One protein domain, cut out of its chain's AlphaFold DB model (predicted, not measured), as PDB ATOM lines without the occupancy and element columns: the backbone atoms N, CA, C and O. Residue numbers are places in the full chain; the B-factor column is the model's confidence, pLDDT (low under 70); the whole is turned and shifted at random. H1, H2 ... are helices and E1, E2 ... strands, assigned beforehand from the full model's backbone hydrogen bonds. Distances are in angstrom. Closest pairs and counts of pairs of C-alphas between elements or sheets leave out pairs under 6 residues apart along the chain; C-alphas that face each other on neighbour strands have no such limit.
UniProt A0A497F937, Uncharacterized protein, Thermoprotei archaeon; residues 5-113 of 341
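This is residues 5 to 113 of the 341 residues of an uncharacterized protein of Thermoprotei archaeon (UniProt A0A497F937). A strongly twisted sheet of five strands forms a wall with H1 and H3 packed over one face, while H2 sits by the edge strand E3 and only grazes the sheet. E5 runs on at an angle into a small second hairpin, E6 and E7, beyond one end of the wall. The printed part has 109 residues, with three named helices and seven named strands in the order E1 H1 E2 H2 E3 H3 E4 E5 E6 E7. The large sheet is mixed, in the order E1 E2 E4 E5 E3, and the class is mixed, helices and strands. The whole is compact, with a radius of gyration of the C-alphas of 12.9 A and spans of 35 by 30 by 20 A.

E1, residues 5 to 7, begins at C-alpha 5 (-1.927, -32.552, 45.345). H1, residues 13 to 26, is 19.8 A long, and E2 is residues 28 to 32, 13.4 A. H2, residues 39 to 49, is 15.3 A, and E3 is residues 59 to 62. H3, residues 67 to 76, is 14.3 A. E4, residues 79 to 88, is the longest strand, 26.2 A from C-alpha 79 (6.610, -28.395, 49.090) to C-alpha 88. E5, residues 91 to 97, is 19.5 A. E6, residues 99 to 101, and E7, residues 107 to 109, are 6.7 A each; E7 ends at C-alpha 109 (15.439, -21.622, 45.482).

E1 and E2 are parallel, with N 6 and O 30 2.8 A apart, within hydrogen-bond range; E1, H1, E2 is a strand-helix-strand unit, two parallel neighbours with a helix between, its crossover right-handed. E2 and E4 are antiparallel, with N 29 to O 82 at 2.9 A. E4 and E5 are an antiparallel hairpin, with N 83 to O 95 at 2.9 A. E5 and E3 are antiparallel, with N 60 to O 96 at 2.8 A. E3, H3, E4 is a split unit, with E5 between its strands, and right-handed. H1 and H3 are on the same face, giving two layers, helices over a sheet. With its residues 13 to 17 alone, H1 touches H3 about perpendicular, at 90 degrees; C-alphas 16 and 71 are closest, 7.0 A. H3 has a height over the sheet of 9.9 A. H2 grazes the sheet with residues 45 to 49. E6 and E7 are an antiparallel hairpin, with N 108 to O 100 at 2.8 A. Every O i to N i+4 pair is within range in H2 and H3, and 9 of 10 in H1.

The C-alphas of Cys 89 and Val 104 are the two farthest apart, 38.8 A. The printed part has no cut, and no link is long. Mean pLDDT of the printed part is 78.8; 19 residues are under 70, among them 85 to 92 and 98 to 103.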
ATOM      1  N   VAL A   5      -2.472 -33.325  44.221       84.94
ATOM      2  CA  VAL A   5      -1.927 -32.552  45.345       84.94
ATOM      3  C   VAL A   5      -2.304 -33.226  46.663       84.94
ATOM      4  O   VAL A   5      -3.483 -33.407  46.953       84.94
ATOM      5  N   PHE A   6      -1.305 -33.560  47.475       85.12
ATOM      6  CA  PHE A   6      -1.454 -34.076  48.830       85.12
ATOM      7  C   PHE A   6      -1.068 -32.994  49.827       85.12
ATOM      8  O   PHE A   6       0.083 -32.567  49.862       85.12
ATOM      9  N   ARG A   7      -2.011 -32.575  50.672       86.50
ATOM     10  CA  ARG A   7      -1.720 -31.726  51.832       86.50
ATOM     11  C   ARG A   7      -1.655 -32.613  53.066       86.50
ATOM     12  O   ARG A   7      -2.677 -33.122  53.516       86.50
ATOM     13  N   VAL A   8      -0.456 -32.826  53.590       86.00
ATOM     14  CA  VAL A   8      -0.197 -33.791  54.661       86.00
ATOM     15  C   VAL A   8       0.341 -33.060  55.878       86.00
ATOM     16  O   VAL A   8       1.373 -32.396  55.818       86.00
ATOM     17  N   ARG A   9      -0.331 -33.208  57.025       82.94
ATOM     18  CA  ARG A   9       0.170 -32.641  58.290       82.94
ATOM     19  C   ARG A   9       1.480 -33.297  58.724       82.94
ATOM     20  O   ARG A   9       2.343 -32.625  59.279       82.94
ATOM     21  N   ARG A  10       1.620 -34.602  58.471       84.62
ATOM     22  CA  ARG A  10       2.799 -35.400  58.811       84.62
ATOM     23  C   ARG A  10       3.051 -36.440  57.724       84.62
ATOM     24  O   ARG A  10       2.147 -37.188  57.372       84.62
ATOM     25  N   VAL A  11       4.285 -36.509  57.236       86.81
ATOM     26  CA  VAL A  11       4.726 -37.560  56.310       86.81
ATOM     27  C   VAL A  11       5.050 -38.817  57.122       86.81
ATOM     28  O   VAL A  11       5.921 -38.782  57.994       86.81
ATOM     29  N   THR A  12       4.353 -39.922  56.862       89.00
ATOM     30  CA  THR A  12       4.531 -41.223  57.534       89.00
ATOM     31  C   THR A  12       4.936 -42.303  56.534       89.00
ATOM     32  O   THR A  12       4.735 -42.135  55.334       89.00
ATOM     33  N   GLU A  13       5.470 -43.431  57.006       88.81
ATOM     34  CA  GLU A  13       5.807 -44.576  56.141       88.81
ATOM     35  C   GLU A  13       4.612 -45.061  55.319       88.81
ATOM     36  O   GLU A  13       4.745 -45.330  54.127       88.81
ATOM     37  N   HIS A  14       3.437 -45.135  55.949       89.62
ATOM     38  CA  HIS A  14       2.204 -45.540  55.284       89.62
ATOM     39  C   HIS A  14       1.854 -44.588  54.134       89.62
ATOM     40  O   HIS A  14       1.651 -45.037  53.010       89.62
ATOM     41  N   PHE A  15       1.921 -43.275  54.384       90.94
ATOM     42  CA  PHE A  15       1.707 -42.270  53.345       90.94
ATOM     43  C   PHE A  15       2.696 -42.413  52.182       90.94
ATOM     44  O   PHE A  15       2.289 -42.322  51.030       90.94
ATOM     45  N   VAL A  16       3.983 -42.664  52.453       88.25
ATOM     46  CA  VAL A  16       4.982 -42.843  51.384       88.25
ATOM     47  C   VAL A  16       4.675 -44.074  50.531       88.25
ATOM     48  O   VAL A  16       4.747 -43.993  49.305       88.25
ATOM     49  N   ARG A  17       4.272 -45.190  51.153       87.69
ATOM     50  CA  ARG A  17       3.871 -46.409  50.428       87.69
ATOM     51  C   ARG A  17       2.646 -46.173  49.544       87.69
ATOM     52  O   ARG A  17       2.600 -46.668  48.418       87.69
ATOM     53  N   ASP A  18       1.672 -45.405  50.019       88.62
ATOM     54  CA  ASP A  18       0.498 -45.052  49.216       88.62
ATOM     55  C   ASP A  18       0.842 -44.072  48.094       88.62
ATOM     56  O   ASP A  18       0.380 -44.232  46.963       88.62
ATOM     57  N   LEU A  19       1.713 -43.102  48.370       86.88
ATOM     58  CA  LEU A  19       2.218 -42.170  47.370       86.88
ATOM     59  C   LEU A  19       2.930 -42.908  46.229       86.88
ATOM     60  O   LEU A  19       2.649 -42.613  45.071       86.88
ATOM     61  N   ASP A  20       3.784 -43.893  46.525       83.81
ATOM     62  CA  ASP A  20       4.436 -44.741  45.515       83.81
ATOM     63  C   ASP A  20       3.412 -45.418  44.589       83.81
ATOM     64  O   ASP A  20       3.518 -45.341  43.363       83.81
ATOM     65  N   ARG A  21       2.368 -46.029  45.168       83.69
ATOM     66  CA  ARG A  21       1.284 -46.677  44.406       83.69
ATOM     67  C   ARG A  21       0.558 -45.692  43.493       83.69
ATOM     68  O   ARG A  21       0.174 -46.044  42.377       83.69
ATOM     69  N   ILE A  22       0.363 -44.458  43.951       84.06
ATOM     70  CA  ILE A  22      -0.297 -43.404  43.172       84.06
ATOM     71  C   ILE A  22       0.625 -42.887  42.064       84.06
ATOM     72  O   ILE A  22       0.170 -42.695  40.933       84.06
ATOM     73  N   LEU A  23       1.915 -42.707  42.355       80.81
ATOM     74  CA  LEU A  23       2.920 -42.267  41.389       80.81
ATOM     75  C   LEU A  23       3.087 -43.268  40.239       80.81
ATOM     76  O   LEU A  23       3.197 -42.832  39.094       80.81
ATOM     77  N   LEU A  24       2.985 -44.577  40.500       77.62
ATOM     78  CA  LEU A  24       2.951 -45.605  39.448       77.62
ATOM     79  C   LEU A  24       1.784 -45.418  38.465       77.62
ATOM     80  O   LEU A  24       1.922 -45.704  37.279       77.62
ATOM     81  N   ARG A  25       0.637 -44.908  38.933       80.62
ATOM     82  CA  ARG A  25      -0.563 -44.706  38.101       80.62
ATOM     83  C   ARG A  25      -0.601 -43.344  37.413       80.62
ATOM     84  O   ARG A  25      -1.101 -43.237  36.299       80.62
ATOM     85  N   ARG A  26      -0.136 -42.285  38.086       76.81
ATOM     86  CA  ARG A  26      -0.349 -40.885  37.659       76.81
ATOM     87  C   ARG A  26       0.919 -40.115  37.302       76.81
ATOM     88  O   ARG A  26       0.812 -38.973  36.860       76.81
ATOM     89  N   ARG A  27       2.100 -40.716  37.476       80.31
ATOM     90  CA  ARG A  27       3.438 -40.185  37.137       80.31
ATOM     91  C   ARG A  27       3.848 -38.860  37.797       80.31
ATOM     92  O   ARG A  27       5.020 -38.506  37.744       80.31
ATOM     93  N   SER A  28       2.939 -38.118  38.428       83.50
ATOM     94  CA  SER A  28       3.244 -36.845  39.085       83.50
ATOM     95  C   SER A  28       2.353 -36.582  40.298       83.50
ATOM     96  O   SER A  28       1.161 -36.908  40.299       83.50
ATOM     97  N   ALA A  29       2.937 -35.967  41.322       85.62
ATOM     98  CA  ALA A  29       2.246 -35.527  42.526       85.62
ATOM     99  C   ALA A  29       2.912 -34.277  43.116       85.62
ATOM    100  O   ALA A  29       4.097 -34.036  42.916       85.62
ATOM    101  N   VAL A  30       2.156 -33.502  43.883       84.38
ATOM    102  CA  VAL A  30       2.676 -32.433  44.735       84.38
ATOM    103  C   VAL A  30       2.396 -32.820  46.172       84.38
ATOM    104  O   VAL A  30       1.243 -33.041  46.529       84.38
ATOM    105  N   VAL A  31       3.433 -32.913  46.993       84.56
ATOM    106  CA  VAL A  31       3.303 -33.169  48.426       84.56
ATOM    107  C   VAL A  31       3.589 -31.873  49.163       84.56
ATOM    108  O   VAL A  31       4.665 -31.305  49.028       84.56
ATOM    109  N   VAL A  32       2.616 -31.411  49.935       82.44
ATOM    110  CA  VAL A  32       2.715 -30.223  50.779       82.44
ATOM    111  C   VAL A  32       2.740 -30.689  52.224       82.44
ATOM    112  O   VAL A  32       1.789 -31.323  52.688       82.44
ATOM    113  N   SER A  33       3.834 -30.408  52.920       78.69
ATOM    114  CA  SER A  33       4.091 -30.801  54.299       78.69
ATOM    115  C   SER A  33       4.586 -29.613  55.127       78.69
ATOM    116  O   SER A  33       4.965 -28.575  54.599       78.69
ATOM    117  N   ARG A  34       4.595 -29.758  56.455       71.19
ATOM    118  CA  ARG A  34       5.186 -28.759  57.365       71.19
ATOM    119  C   ARG A  34       6.689 -28.963  57.601       71.19
ATOM    120  O   ARG A  34       7.249 -28.345  58.499       71.19
ATOM    121  N   GLY A  35       7.331 -29.871  56.868       72.06
ATOM    122  CA  GLY A  35       8.755 -30.150  57.031       72.06
ATOM    123  C   GLY A  35       9.612 -29.064  56.387       72.06
ATOM    124  O   GLY A  35       9.469 -28.804  55.203       72.06
ATOM    125  N   TRP A  36      10.518 -28.442  57.141       82.94
ATOM    126  CA  TRP A  36      11.584 -27.610  56.580       82.94
ATOM    127  C   TRP A  36      12.878 -27.899  57.326       82.94
ATOM    128  O   TRP A  36      13.013 -27.574  58.506       82.94
ATOM    129  N   LYS A  37      13.842 -28.520  56.644       88.31
ATOM    130  CA  LYS A  37      15.182 -28.741  57.201       88.31
ATOM    131  C   LYS A  37      16.125 -27.621  56.802       88.31
ATOM    132  O   LYS A  37      15.945 -27.004  55.758       88.31
ATOM    133  N   CYS A  38      17.129 -27.358  57.632       90.38
ATOM    134  CA  CYS A  38      18.158 -26.368  57.335       90.38
ATOM    135  C   CYS A  38      19.007 -26.778  56.117       90.38
ATOM    136  O   CYS A  38      19.056 -27.952  55.735       90.38
ATOM    137  N   LEU A  39      19.685 -25.803  55.509       90.94
ATOM    138  CA  LEU A  39      20.527 -26.015  54.330       90.94
ATOM    139  C   LEU A  39      21.607 -27.078  54.567       90.94
ATOM    140  O   LEU A  39      21.869 -27.891  53.686       90.94
ATOM    141  N   GLN A  40      22.206 -27.094  55.755       94.75
ATOM    142  CA  GLN A  40      23.265 -28.023  56.139       94.75
ATOM    143  C   GLN A  40      22.804 -29.473  55.991       94.75
ATOM    144  O   GLN A  40      23.454 -30.264  55.306       94.75
ATOM    145  N   TYR A  41      21.638 -29.793  56.561       94.50
ATOM    146  CA  TYR A  41      21.028 -31.115  56.440       94.50
ATOM    147  C   TYR A  41      20.736 -31.468  54.982       94.50
ATOM    148  O   TYR A  41      21.110 -32.545  54.518       94.50
ATOM    149  N   ARG A  42      20.111 -30.553  54.233       91.19
ATOM    150  CA  ARG A  42      19.753 -30.799  52.830       91.19
ATOM    151  C   ARG A  42      20.974 -31.018  51.944       91.19
ATOM    152  O   ARG A  42      20.956 -31.922  51.114       91.19
ATOM    153  N   LEU A  43      22.052 -30.259  52.156       92.75
ATOM    154  CA  LEU A  43      23.316 -30.463  51.453       92.75
ATOM    155  C   LEU A  43      23.902 -31.840  51.764       92.75
ATOM    156  O   LEU A  43      24.268 -32.552  50.834       92.75
ATOM    157  N   GLY A  44      23.965 -32.226  53.042       94.75
ATOM    158  CA  GLY A  44      24.435 -33.553  53.436       94.75
ATOM    159  C   GLY A  44      23.622 -34.668  52.776       94.75
ATOM    160  O   GLY A  44      24.179 -35.588  52.183       94.75
ATOM    161  N   PHE A  45      22.296 -34.532  52.785       92.56
ATOM    162  CA  PHE A  45      21.388 -35.483  52.149       92.56
ATOM    163  C   PHE A  45      21.573 -35.556  50.625       92.56
ATOM    164  O   PHE A  45      21.658 -36.643  50.049       92.56
ATOM    165  N   PHE A  46      21.697 -34.405  49.959       90.38
ATOM    166  CA  PHE A  46      21.926 -34.319  48.516       90.38
ATOM    167  C   PHE A  46      23.274 -34.927  48.100       90.38
ATOM    168  O   PHE A  46      23.361 -35.591  47.064       90.38
ATOM    169  N   LEU A  47      24.315 -34.753  48.920       91.94
ATOM    170  CA  LEU A  47      25.620 -35.381  48.713       91.94
ATOM    171  C   LEU A  47      25.597 -36.902  48.892       91.94
ATOM    172  O   LEU A  47      26.483 -37.549  48.347       91.94
ATOM    173  N   GLY A  48      24.631 -37.481  49.608       89.31
ATOM    174  CA  GLY A  48      24.455 -38.934  49.675       89.31
ATOM    175  C   GLY A  48      23.618 -39.479  48.518       89.31
ATOM    176  O   GLY A  48      24.132 -40.235  47.696       89.31
ATOM    177  N   ASP A  49      22.363 -39.030  48.388       84.50
ATOM    178  CA  ASP A  49      21.341 -39.688  47.542       84.50
ATOM    179  C   ASP A  49      20.864 -38.868  46.324       84.50
ATOM    180  O   ASP A  49      19.967 -39.278  45.576       84.50
ATOM    181  N   GLY A  50      21.432 -37.682  46.092       77.25
ATOM    182  CA  GLY A  50      21.096 -36.875  44.919       77.25
ATOM    183  C   GLY A  50      21.571 -37.532  43.617       77.25
ATOM    184  O   GLY A  50      22.733 -37.926  43.489       77.25
ATOM    185  N   ASP A  51      20.723 -37.586  42.589       77.81
ATOM    186  CA  ASP A  51      21.139 -37.783  41.195       77.81
ATOM    187  C   ASP A  51      21.750 -36.467  40.679       77.81
ATOM    188  O   ASP A  51      21.153 -35.642  39.975       77.81
ATOM    189  N   ARG A  52      22.985 -36.246  41.134       80.25
ATOM    190  CA  ARG A  52      23.807 -35.045  40.941       80.25
ATOM    191  C   ARG A  52      24.147 -34.784  39.471       80.25
ATOM    192  O   ARG A  52      24.458 -33.647  39.115       80.25
ATOM    193  N   ALA A  53      24.116 -35.822  38.631       74.31
ATOM    194  CA  ALA A  53      24.365 -35.713  37.198       74.31
ATOM    195  C   ALA A  53      23.183 -35.060  36.468       74.31
ATOM    196  O   ALA A  53      23.399 -34.232  35.584       74.31
ATOM    197  N   ARG A  54      21.948 -35.389  36.870       74.62
ATOM    198  CA  ARG A  54      20.718 -34.854  36.264       74.62
ATOM    199  C   ARG A  54      20.211 -33.573  36.927       74.62
ATOM    200  O   ARG A  54      19.469 -32.819  36.307       74.62
ATOM    201  N   SER A  55      20.625 -33.304  38.164       76.19
ATOM    202  CA  SER A  55      20.138 -32.154  38.933       76.19
ATOM    203  C   SER A  55      20.587 -30.805  38.342       76.19
ATOM    204  O   SER A  55      21.776 -30.543  38.120       76.19
ATOM    205  N   THR A  56      19.627 -29.911  38.110       77.00
ATOM    206  CA  THR A  56      19.807 -28.562  37.549       77.00
ATOM    207  C   THR A  56      19.497 -27.481  38.589       77.00
ATOM    208  O   THR A  56      19.141 -27.790  39.718       77.00
ATOM    209  N   ARG A  57      19.604 -26.193  38.227       69.50
ATOM    210  CA  ARG A  57      19.128 -25.095  39.096       69.50
ATOM    211  C   ARG A  57      17.613 -25.145  39.362       69.50
ATOM    212  O   ARG A  57      17.150 -24.507  40.295       69.50
ATOM    213  N   TYR A  58      16.853 -25.874  38.543       70.75
ATOM    214  CA  TYR A  58      15.388 -25.902  38.579       70.75
ATOM    215  C   TYR A  58      14.813 -27.232  39.070       70.75
ATOM    216  O   TYR A  58      13.647 -27.285  39.462       70.75
ATOM    217  N   THR A  59      15.606 -28.302  39.060       73.81
ATOM    218  CA  THR A  59      15.191 -29.650  39.461       73.81
ATOM    219  C   THR A  59      16.292 -30.374  40.231       73.81
ATOM    220  O   THR A  59      17.426 -30.464  39.762       73.81
ATOM    221  N   VAL A  60      15.945 -30.927  41.395       77.44
ATOM    222  CA  VAL A  60      16.765 -31.898  42.119       77.44
ATOM    223  C   VAL A  60      16.198 -33.270  41.831       77.44
ATOM    224  O   VAL A  60      15.047 -33.553  42.151       77.44
ATOM    225  N   CYS A  61      17.000 -34.146  41.254       76.81
ATOM    226  CA  CYS A  61      16.617 -35.540  41.105       76.81
ATOM    227  C   CYS A  61      17.182 -36.305  42.298       76.81
ATOM    228  O   CYS A  61      18.375 -36.222  42.570       76.81
ATOM    229  N   TYR A  62      16.336 -37.034  43.018       76.50
ATOM    230  CA  TYR A  62      16.737 -37.909  44.113       76.50
ATOM    231  C   TYR A  62      16.614 -39.362  43.659       76.50
ATOM    232  O   TYR A  62      15.540 -39.814  43.248       76.50
ATOM    233  N   GLY A  63      17.716 -40.110  43.745       69.25
ATOM    234  CA  GLY A  63      17.793 -41.527  43.382       69.25
ATOM    235  C   GLY A  63      17.203 -42.458  44.445       69.25
ATOM    236  O   GLY A  63      17.738 -43.536  44.674       69.25
ATOM    237  N   VAL A  64      16.127 -42.045  45.115       71.31
ATOM    238  CA  VAL A  64      15.669 -42.654  46.369       71.31
ATOM    239  C   VAL A  64      14.795 -43.883  46.135       71.31
ATOM    240  O   VAL A  64      13.615 -43.794  45.800       71.31
ATOM    241  N   SER A  65      15.375 -45.061  46.344       67.56
ATOM    242  CA  SER A  65      14.664 -46.344  46.289       67.56
ATOM    243  C   SER A  65      14.203 -46.820  47.669       67.56
ATOM    244  O   SER A  65      13.145 -47.439  47.790       67.56
ATOM    245  N   ARG A  66      14.963 -46.496  48.723       77.12
ATOM    246  CA  ARG A  66      14.692 -46.920  50.102       77.12
ATOM    247  C   ARG A  66      13.606 -46.059  50.741       77.12
ATOM    248  O   ARG A  66      13.584 -44.843  50.563       77.12
ATOM    249  N   LEU A  67      12.730 -46.695  51.521       80.69
ATOM    250  CA  LEU A  67      11.627 -46.030  52.224       80.69
ATOM    251  C   LEU A  67      12.123 -44.880  53.116       80.69
ATOM    252  O   LEU A  67      11.560 -43.789  53.086       80.69
ATOM    253  N   ASP A  68      13.216 -45.105  53.838       79.19
ATOM    254  CA  ASP A  68      13.838 -44.123  54.727       79.19
ATOM    255  C   ASP A  68      14.339 -42.882  53.987       79.19
ATOM    256  O   ASP A  68      14.054 -41.758  54.396       79.19
ATOM    257  N   SER A  69      15.020 -43.069  52.854       80.88
ATOM    258  CA  SER A  69      15.480 -41.950  52.032       80.88
ATOM    259  C   SER A  69      14.302 -41.174  51.431       80.88
ATOM    260  O   SER A  69      14.338 -39.945  51.366       80.88
ATOM    261  N   LYS A  70      13.217 -41.861  51.038       84.44
ATOM    262  CA  LYS A  70      11.978 -41.205  50.575       84.44
ATOM    263  C   LYS A  70      11.347 -40.361  51.682       84.44
ATOM    264  O   LYS A  70      10.943 -39.228  51.424       84.44
ATOM    265  N   LEU A  71      11.282 -40.880  52.911       86.62
ATOM    266  CA  LEU A  71      10.812 -40.122  54.073       86.62
ATOM    267  C   LEU A  71      11.655 -38.870  54.304       86.62
ATOM    268  O   LEU A  71      11.091 -37.789  54.465       86.62
ATOM    269  N   ALA A  72      12.981 -39.015  54.291       86.94
ATOM    270  CA  ALA A  72      13.905 -37.909  54.493       86.94
ATOM    271  C   ALA A  72      13.715 -36.816  53.429       86.94
ATOM    272  O   ALA A  72      13.521 -35.657  53.797       86.94
ATOM    273  N   VAL A  73      13.637 -37.161  52.134       86.81
ATOM    274  CA  VAL A  73      13.332 -36.188  51.061       86.81
ATOM    275  C   VAL A  73      12.019 -35.461  51.337       86.81
ATOM    276  O   VAL A  73      11.980 -34.234  51.353       86.81
ATOM    277  N   LEU A  74      10.938 -36.204  51.585       86.81
ATOM    278  CA  LEU A  74       9.596 -35.635  51.738       86.81
ATOM    279  C   LEU A  74       9.435 -34.768  52.993       86.81
ATOM    280  O   LEU A  74       8.555 -33.914  53.029       86.81
ATOM    281  N   ARG A  75      10.263 -34.987  54.020       87.19
ATOM    282  CA  ARG A  75      10.284 -34.185  55.253       87.19
ATOM    283  C   ARG A  75      11.298 -33.042  55.228       87.19
ATOM    284  O   ARG A  75      11.257 -32.184  56.106       87.19
ATOM    285  N   SER A  76      12.192 -33.018  54.242       85.94
ATOM    286  CA  SER A  76      13.231 -31.989  54.121       85.94
ATOM    287  C   SER A  76      12.723 -30.676  53.541       85.94
ATOM    288  O   SER A  76      13.283 -29.622  53.854       85.94
ATOM    289  N   TYR A  77      11.668 -30.738  52.724       82.25
ATOM    290  CA  TYR A  77      11.102 -29.593  52.018       82.25
ATOM    291  C   TYR A  77       9.603 -29.453  52.312       82.25
ATOM    292  O   TYR A  77       8.886 -30.459  52.372       82.25
ATOM    293  N   PRO A  78       9.102 -28.214  52.427       76.69
ATOM    294  CA  PRO A  78       7.692 -27.961  52.729       76.69
ATOM    295  C   PRO A  78       6.786 -28.298  51.546       76.69
ATOM    296  O   PRO A  78       5.641 -28.702  51.706       76.69
ATOM    297  N   TRP A  79       7.309 -28.155  50.334       79.19
ATOM    298  CA  TRP A  79       6.610 -28.395  49.090       79.19
ATOM    299  C   TRP A  79       7.513 -29.298  48.263       79.19
ATOM    300  O   TRP A  79       8.659 -28.957  48.019       79.19
ATOM    301  N   VAL A  80       7.040 -30.464  47.844       78.56
ATOM    302  CA  VAL A  80       7.805 -31.377  46.989       78.56
ATOM    303  C   VAL A  80       6.961 -31.686  45.770       78.56
ATOM    304  O   VAL A  80       5.996 -32.445  45.833       78.56
ATOM    305  N   TYR A  81       7.315 -31.073  44.644       78.19
ATOM    306  CA  TYR A  81       6.746 -31.440  43.353       78.19
ATOM    307  C   TYR A  81       7.491 -32.653  42.820       78.19
ATOM    308  O   TYR A  81       8.638 -32.508  42.426       78.19
ATOM    309  N   ILE A  82       6.851 -33.813  42.793       79.56
ATOM    310  CA  ILE A  82       7.463 -35.088  42.434       79.56
ATOM    311  C   ILE A  82       6.991 -35.475  41.043       79.56
ATOM    312  O   ILE A  82       5.798 -35.686  40.813       79.56
ATOM    313  N   VAL A  83       7.941 -35.635  40.130       75.06
ATOM    314  CA  VAL A  83       7.736 -36.377  38.888       75.06
ATOM    315  C   VAL A  83       8.392 -37.735  39.051       75.06
ATOM    316  O   VAL A  83       9.582 -37.825  39.349       75.06
ATOM    317  N   ALA A  84       7.598 -38.781  38.882       70.69
ATOM    318  CA  ALA A  84       8.068 -40.150  38.898       70.69
ATOM    319  C   ALA A  84       8.601 -40.523  37.513       70.69
ATOM    320  O   ALA A  84       7.844 -40.583  36.543       70.69
ATOM    321  N   GLU A  85       9.895 -40.827  37.437       67.81
ATOM    322  CA  GLU A  85      10.454 -41.566  36.306       67.81
ATOM    323  C   GLU A  85      10.438 -43.058  36.651       67.81
ATOM    324  O   GLU A  85      11.077 -43.488  37.619       67.81
ATOM    325  N   MET A  86       9.695 -43.853  35.876       66.06
ATOM    326  CA  MET A  86       9.760 -45.311  35.982       66.06
ATOM    327  C   MET A  86      11.080 -45.786  35.376       66.06
ATOM    328  O   MET A  86      11.293 -45.632  34.174       66.06
ATOM    329  N   LYS A  87      11.959 -46.370  36.198       58.78
ATOM    330  CA  LYS A  87      13.181 -47.037  35.711       58.78
ATOM    331  C   LYS A  87      12.934 -48.516  35.390       58.78
ATOM    332  O   LYS A  87      13.585 -49.065  34.511       58.78
ATOM    333  N   SER A  88      11.983 -49.148  36.082       57.69
ATOM    334  CA  SER A  88      11.491 -50.517  35.857       57.69
ATOM    335  C   SER A  88      10.064 -50.659  36.413       57.69
ATOM    336  O   SER A  88       9.548 -49.717  37.016       57.69
ATOM    337  N   CYS A  89       9.415 -51.821  36.263       52.66
ATOM    338  CA  CYS A  89       8.049 -52.070  36.759       52.66
ATOM    339  C   CYS A  89       7.859 -51.898  38.283       52.66
ATOM    340  O   CYS A  89       6.722 -51.818  38.737       52.66
ATOM    341  N   TRP A  90       8.943 -51.769  39.060       54.22
ATOM    342  CA  TRP A  90       8.905 -51.686  40.527       54.22
ATOM    343  C   TRP A  90       9.710 -50.520  41.121       54.22
ATOM    344  O   TRP A  90       9.762 -50.380  42.342       54.22
ATOM    345  N   SER A  91      10.359 -49.688  40.296       61.16
ATOM    346  CA  SER A  91      11.238 -48.613  40.779       61.16
ATOM    347  C   SER A  91      10.807 -47.230  40.287       61.16
ATOM    348  O   SER A  91      10.658 -46.981  39.088       61.16
ATOM    349  N   VAL A  92      10.622 -46.321  41.247       64.19
ATOM    350  CA  VAL A  92      10.225 -44.925  41.035       64.19
ATOM    351  C   VAL A  92      11.396 -44.024  41.413       64.19
ATOM    352  O   VAL A  92      11.865 -44.068  42.547       64.19
ATOM    353  N   THR A  93      11.870 -43.204  40.472       72.19
ATOM    354  CA  THR A  93      12.825 -42.121  40.766       72.19
ATOM    355  C   THR A  93      12.062 -40.828  41.023       72.19
ATOM    356  O   THR A  93      11.174 -40.480  40.247       72.19
ATOM    357  N   TYR A  94      12.417 -40.114  42.092       75.62
ATOM    358  CA  TYR A  94      11.752 -38.878  42.496       75.62
ATOM    359  C   TYR A  94      12.488 -37.678  41.901       75.62
ATOM    360  O   TYR A  94      13.581 -37.324  42.345       75.62
ATOM    361  N   CYS A  95      11.889 -37.028  40.907       75.44
ATOM    362  CA  CYS A  95      12.386 -35.757  40.390       75.44
ATOM    363  C   CYS A  95      11.629 -34.612  41.060       75.44
ATOM    364  O   CYS A  95      10.439 -34.417  40.808       75.44
ATOM    365  N   CYS A  96      12.323 -33.876  41.920       76.25
ATOM    366  CA  CYS A  96      11.790 -32.787  42.720       76.25
ATOM    367  C   CYS A  96      12.076 -31.431  42.056       76.25
ATOM    368  O   CYS A  96      13.188 -31.194  41.588       76.25
ATOM    369  N   ARG A  97      11.120 -30.497  42.017       71.75
ATOM    370  CA  ARG A  97      11.436 -29.107  41.611       71.75
ATOM    371  C   ARG A  97      12.299 -28.411  42.673       71.75
ATOM    372  O   ARG A  97      12.072 -28.601  43.861       71.75
ATOM    373  N   CYS A  98      13.253 -27.590  42.227       65.25
ATOM    374  CA  CYS A  98      14.138 -26.751  43.053       65.25
ATOM    375  C   CYS A  98      13.558 -25.380  43.401       65.25
ATOM    376  O   CYS A  98      14.242 -24.573  44.025       65.25
ATOM    377  N   LYS A  99      12.364 -25.069  42.901       68.81
ATOM    378  CA  LYS A  99      11.683 -23.810  43.172       68.81
ATOM    379  C   LYS A  99      10.364 -24.105  43.848       68.81
ATOM    380  O   LYS A  99       9.551 -24.861  43.307       68.81
ATOM    381  N   PHE A 100      10.176 -23.514  45.018       67.25
ATOM    382  CA  PHE A 100       8.936 -23.598  45.777       67.25
ATOM    383  C   PHE A 100       8.272 -22.238  45.770       67.25
ATOM    384  O   PHE A 100       8.960 -21.237  45.898       67.25
ATOM    385  N   VAL A 101       6.954 -22.220  45.632       65.12
ATOM    386  CA  VAL A 101       6.152 -21.020  45.841       65.12
ATOM    387  C   VAL A 101       5.423 -21.238  47.159       65.12
ATOM    388  O   VAL A 101       4.736 -22.253  47.291       65.12
ATOM    389  N   ASP A 102       5.635 -20.367  48.146       64.38
ATOM    390  CA  ASP A 102       4.876 -20.441  49.396       64.38
ATOM    391  C   ASP A 102       3.421 -19.983  49.216       64.38
ATOM    392  O   ASP A 102       2.974 -19.564  48.147       64.38
ATOM    393  N   ASP A 103       2.675 -20.072  50.305       56.03
ATOM    394  CA  ASP A 103       1.257 -19.766  50.420       56.03
ATOM    395  C   ASP A 103       0.929 -18.304  50.050       56.03
ATOM    396  O   ASP A 103      -0.224 -17.994  49.757       56.03
ATOM    397  N   VAL A 104       1.934 -17.415  50.063       73.38
ATOM    398  CA  VAL A 104       1.825 -15.985  49.731       73.38
ATOM    399  C   VAL A 104       2.510 -15.628  48.405       73.38
ATOM    400  O   VAL A 104       2.632 -14.449  48.078       73.38
ATOM    401  N   GLY A 105       2.933 -16.621  47.618       70.12
ATOM    402  CA  GLY A 105       3.470 -16.420  46.272       70.12
ATOM    403  C   GLY A 105       4.981 -16.183  46.185       70.12
ATOM    404  O   GLY A 105       5.467 -15.884  45.095       70.12
ATOM    405  N   ARG A 106       5.752 -16.306  47.275       73.88
ATOM    406  CA  ARG A 106       7.213 -16.104  47.234       73.88
ATOM    407  C   ARG A 106       7.928 -17.334  46.702       73.88
ATOM    408  O   ARG A 106       7.690 -18.443  47.176       73.88
ATOM    409  N   GLU A 107       8.858 -17.113  45.777       70.81
ATOM    410  CA  GLU A 107       9.749 -18.157  45.275       70.81
ATOM    411  C   GLU A 107      10.941 -18.402  46.214       70.81
ATOM    412  O   GLU A 107      11.656 -17.472  46.581       70.81
ATOM    413  N   TYR A 108      11.203 -19.670  46.532       67.06
ATOM    414  CA  TYR A 108      12.391 -20.134  47.254       67.06
ATOM    415  C   TYR A 108      13.211 -21.045  46.348       67.06
ATOM    416  O   TYR A 108      12.673 -22.005  45.792       67.06
ATOM    417  N   GLU A 109      14.510 -20.772  46.226       68.75
ATOM    418  CA  GLU A 109      15.439 -21.622  45.482       68.75
ATOM    419  C   GLU A 109      16.136 -22.639  46.392       68.75
ATOM    420  O   GLU A 109      16.455 -22.384  47.552       68.75
ATOM    421  N   VAL A 110      16.407 -23.815  45.834       72.94
ATOM    422  CA  VAL A 110      17.149 -24.881  46.501       72.94
ATOM    423  C   VAL A 110      18.658 -24.609  46.442       72.94
ATOM    424  O   VAL A 110      19.343 -24.878  45.450       72.94
ATOM    425  N   GLU A 111      19.181 -24.044  47.529       81.25
ATOM    426  CA  GLU A 111      20.555 -23.544  47.622       81.25
ATOM    427  C   GLU A 111      21.634 -24.641  47.562       81.25
ATOM    428  O   GLU A 111      22.721 -24.392  47.024       81.25
ATOM    429  N   GLU A 112      21.368 -25.868  48.035       86.88
ATOM    430  CA  GLU A 112      22.401 -26.912  48.088       86.88
ATOM    431  C   GLU A 112      22.880 -27.362  46.702       86.88
ATOM    432  O   GLU A 112      24.062 -27.669  46.534       86.88
ATOM    433  N   VAL A 113      22.017 -27.329  45.679       86.19
ATOM    434  CA  VAL A 113      22.415 -27.684  44.307       86.19
ATOM    435  C   VAL A 113      23.323 -26.618  43.711       86.19
ATOM    436  O   VAL A 113      24.331 -26.935  43.070       86.19
TER     437      VAL A 113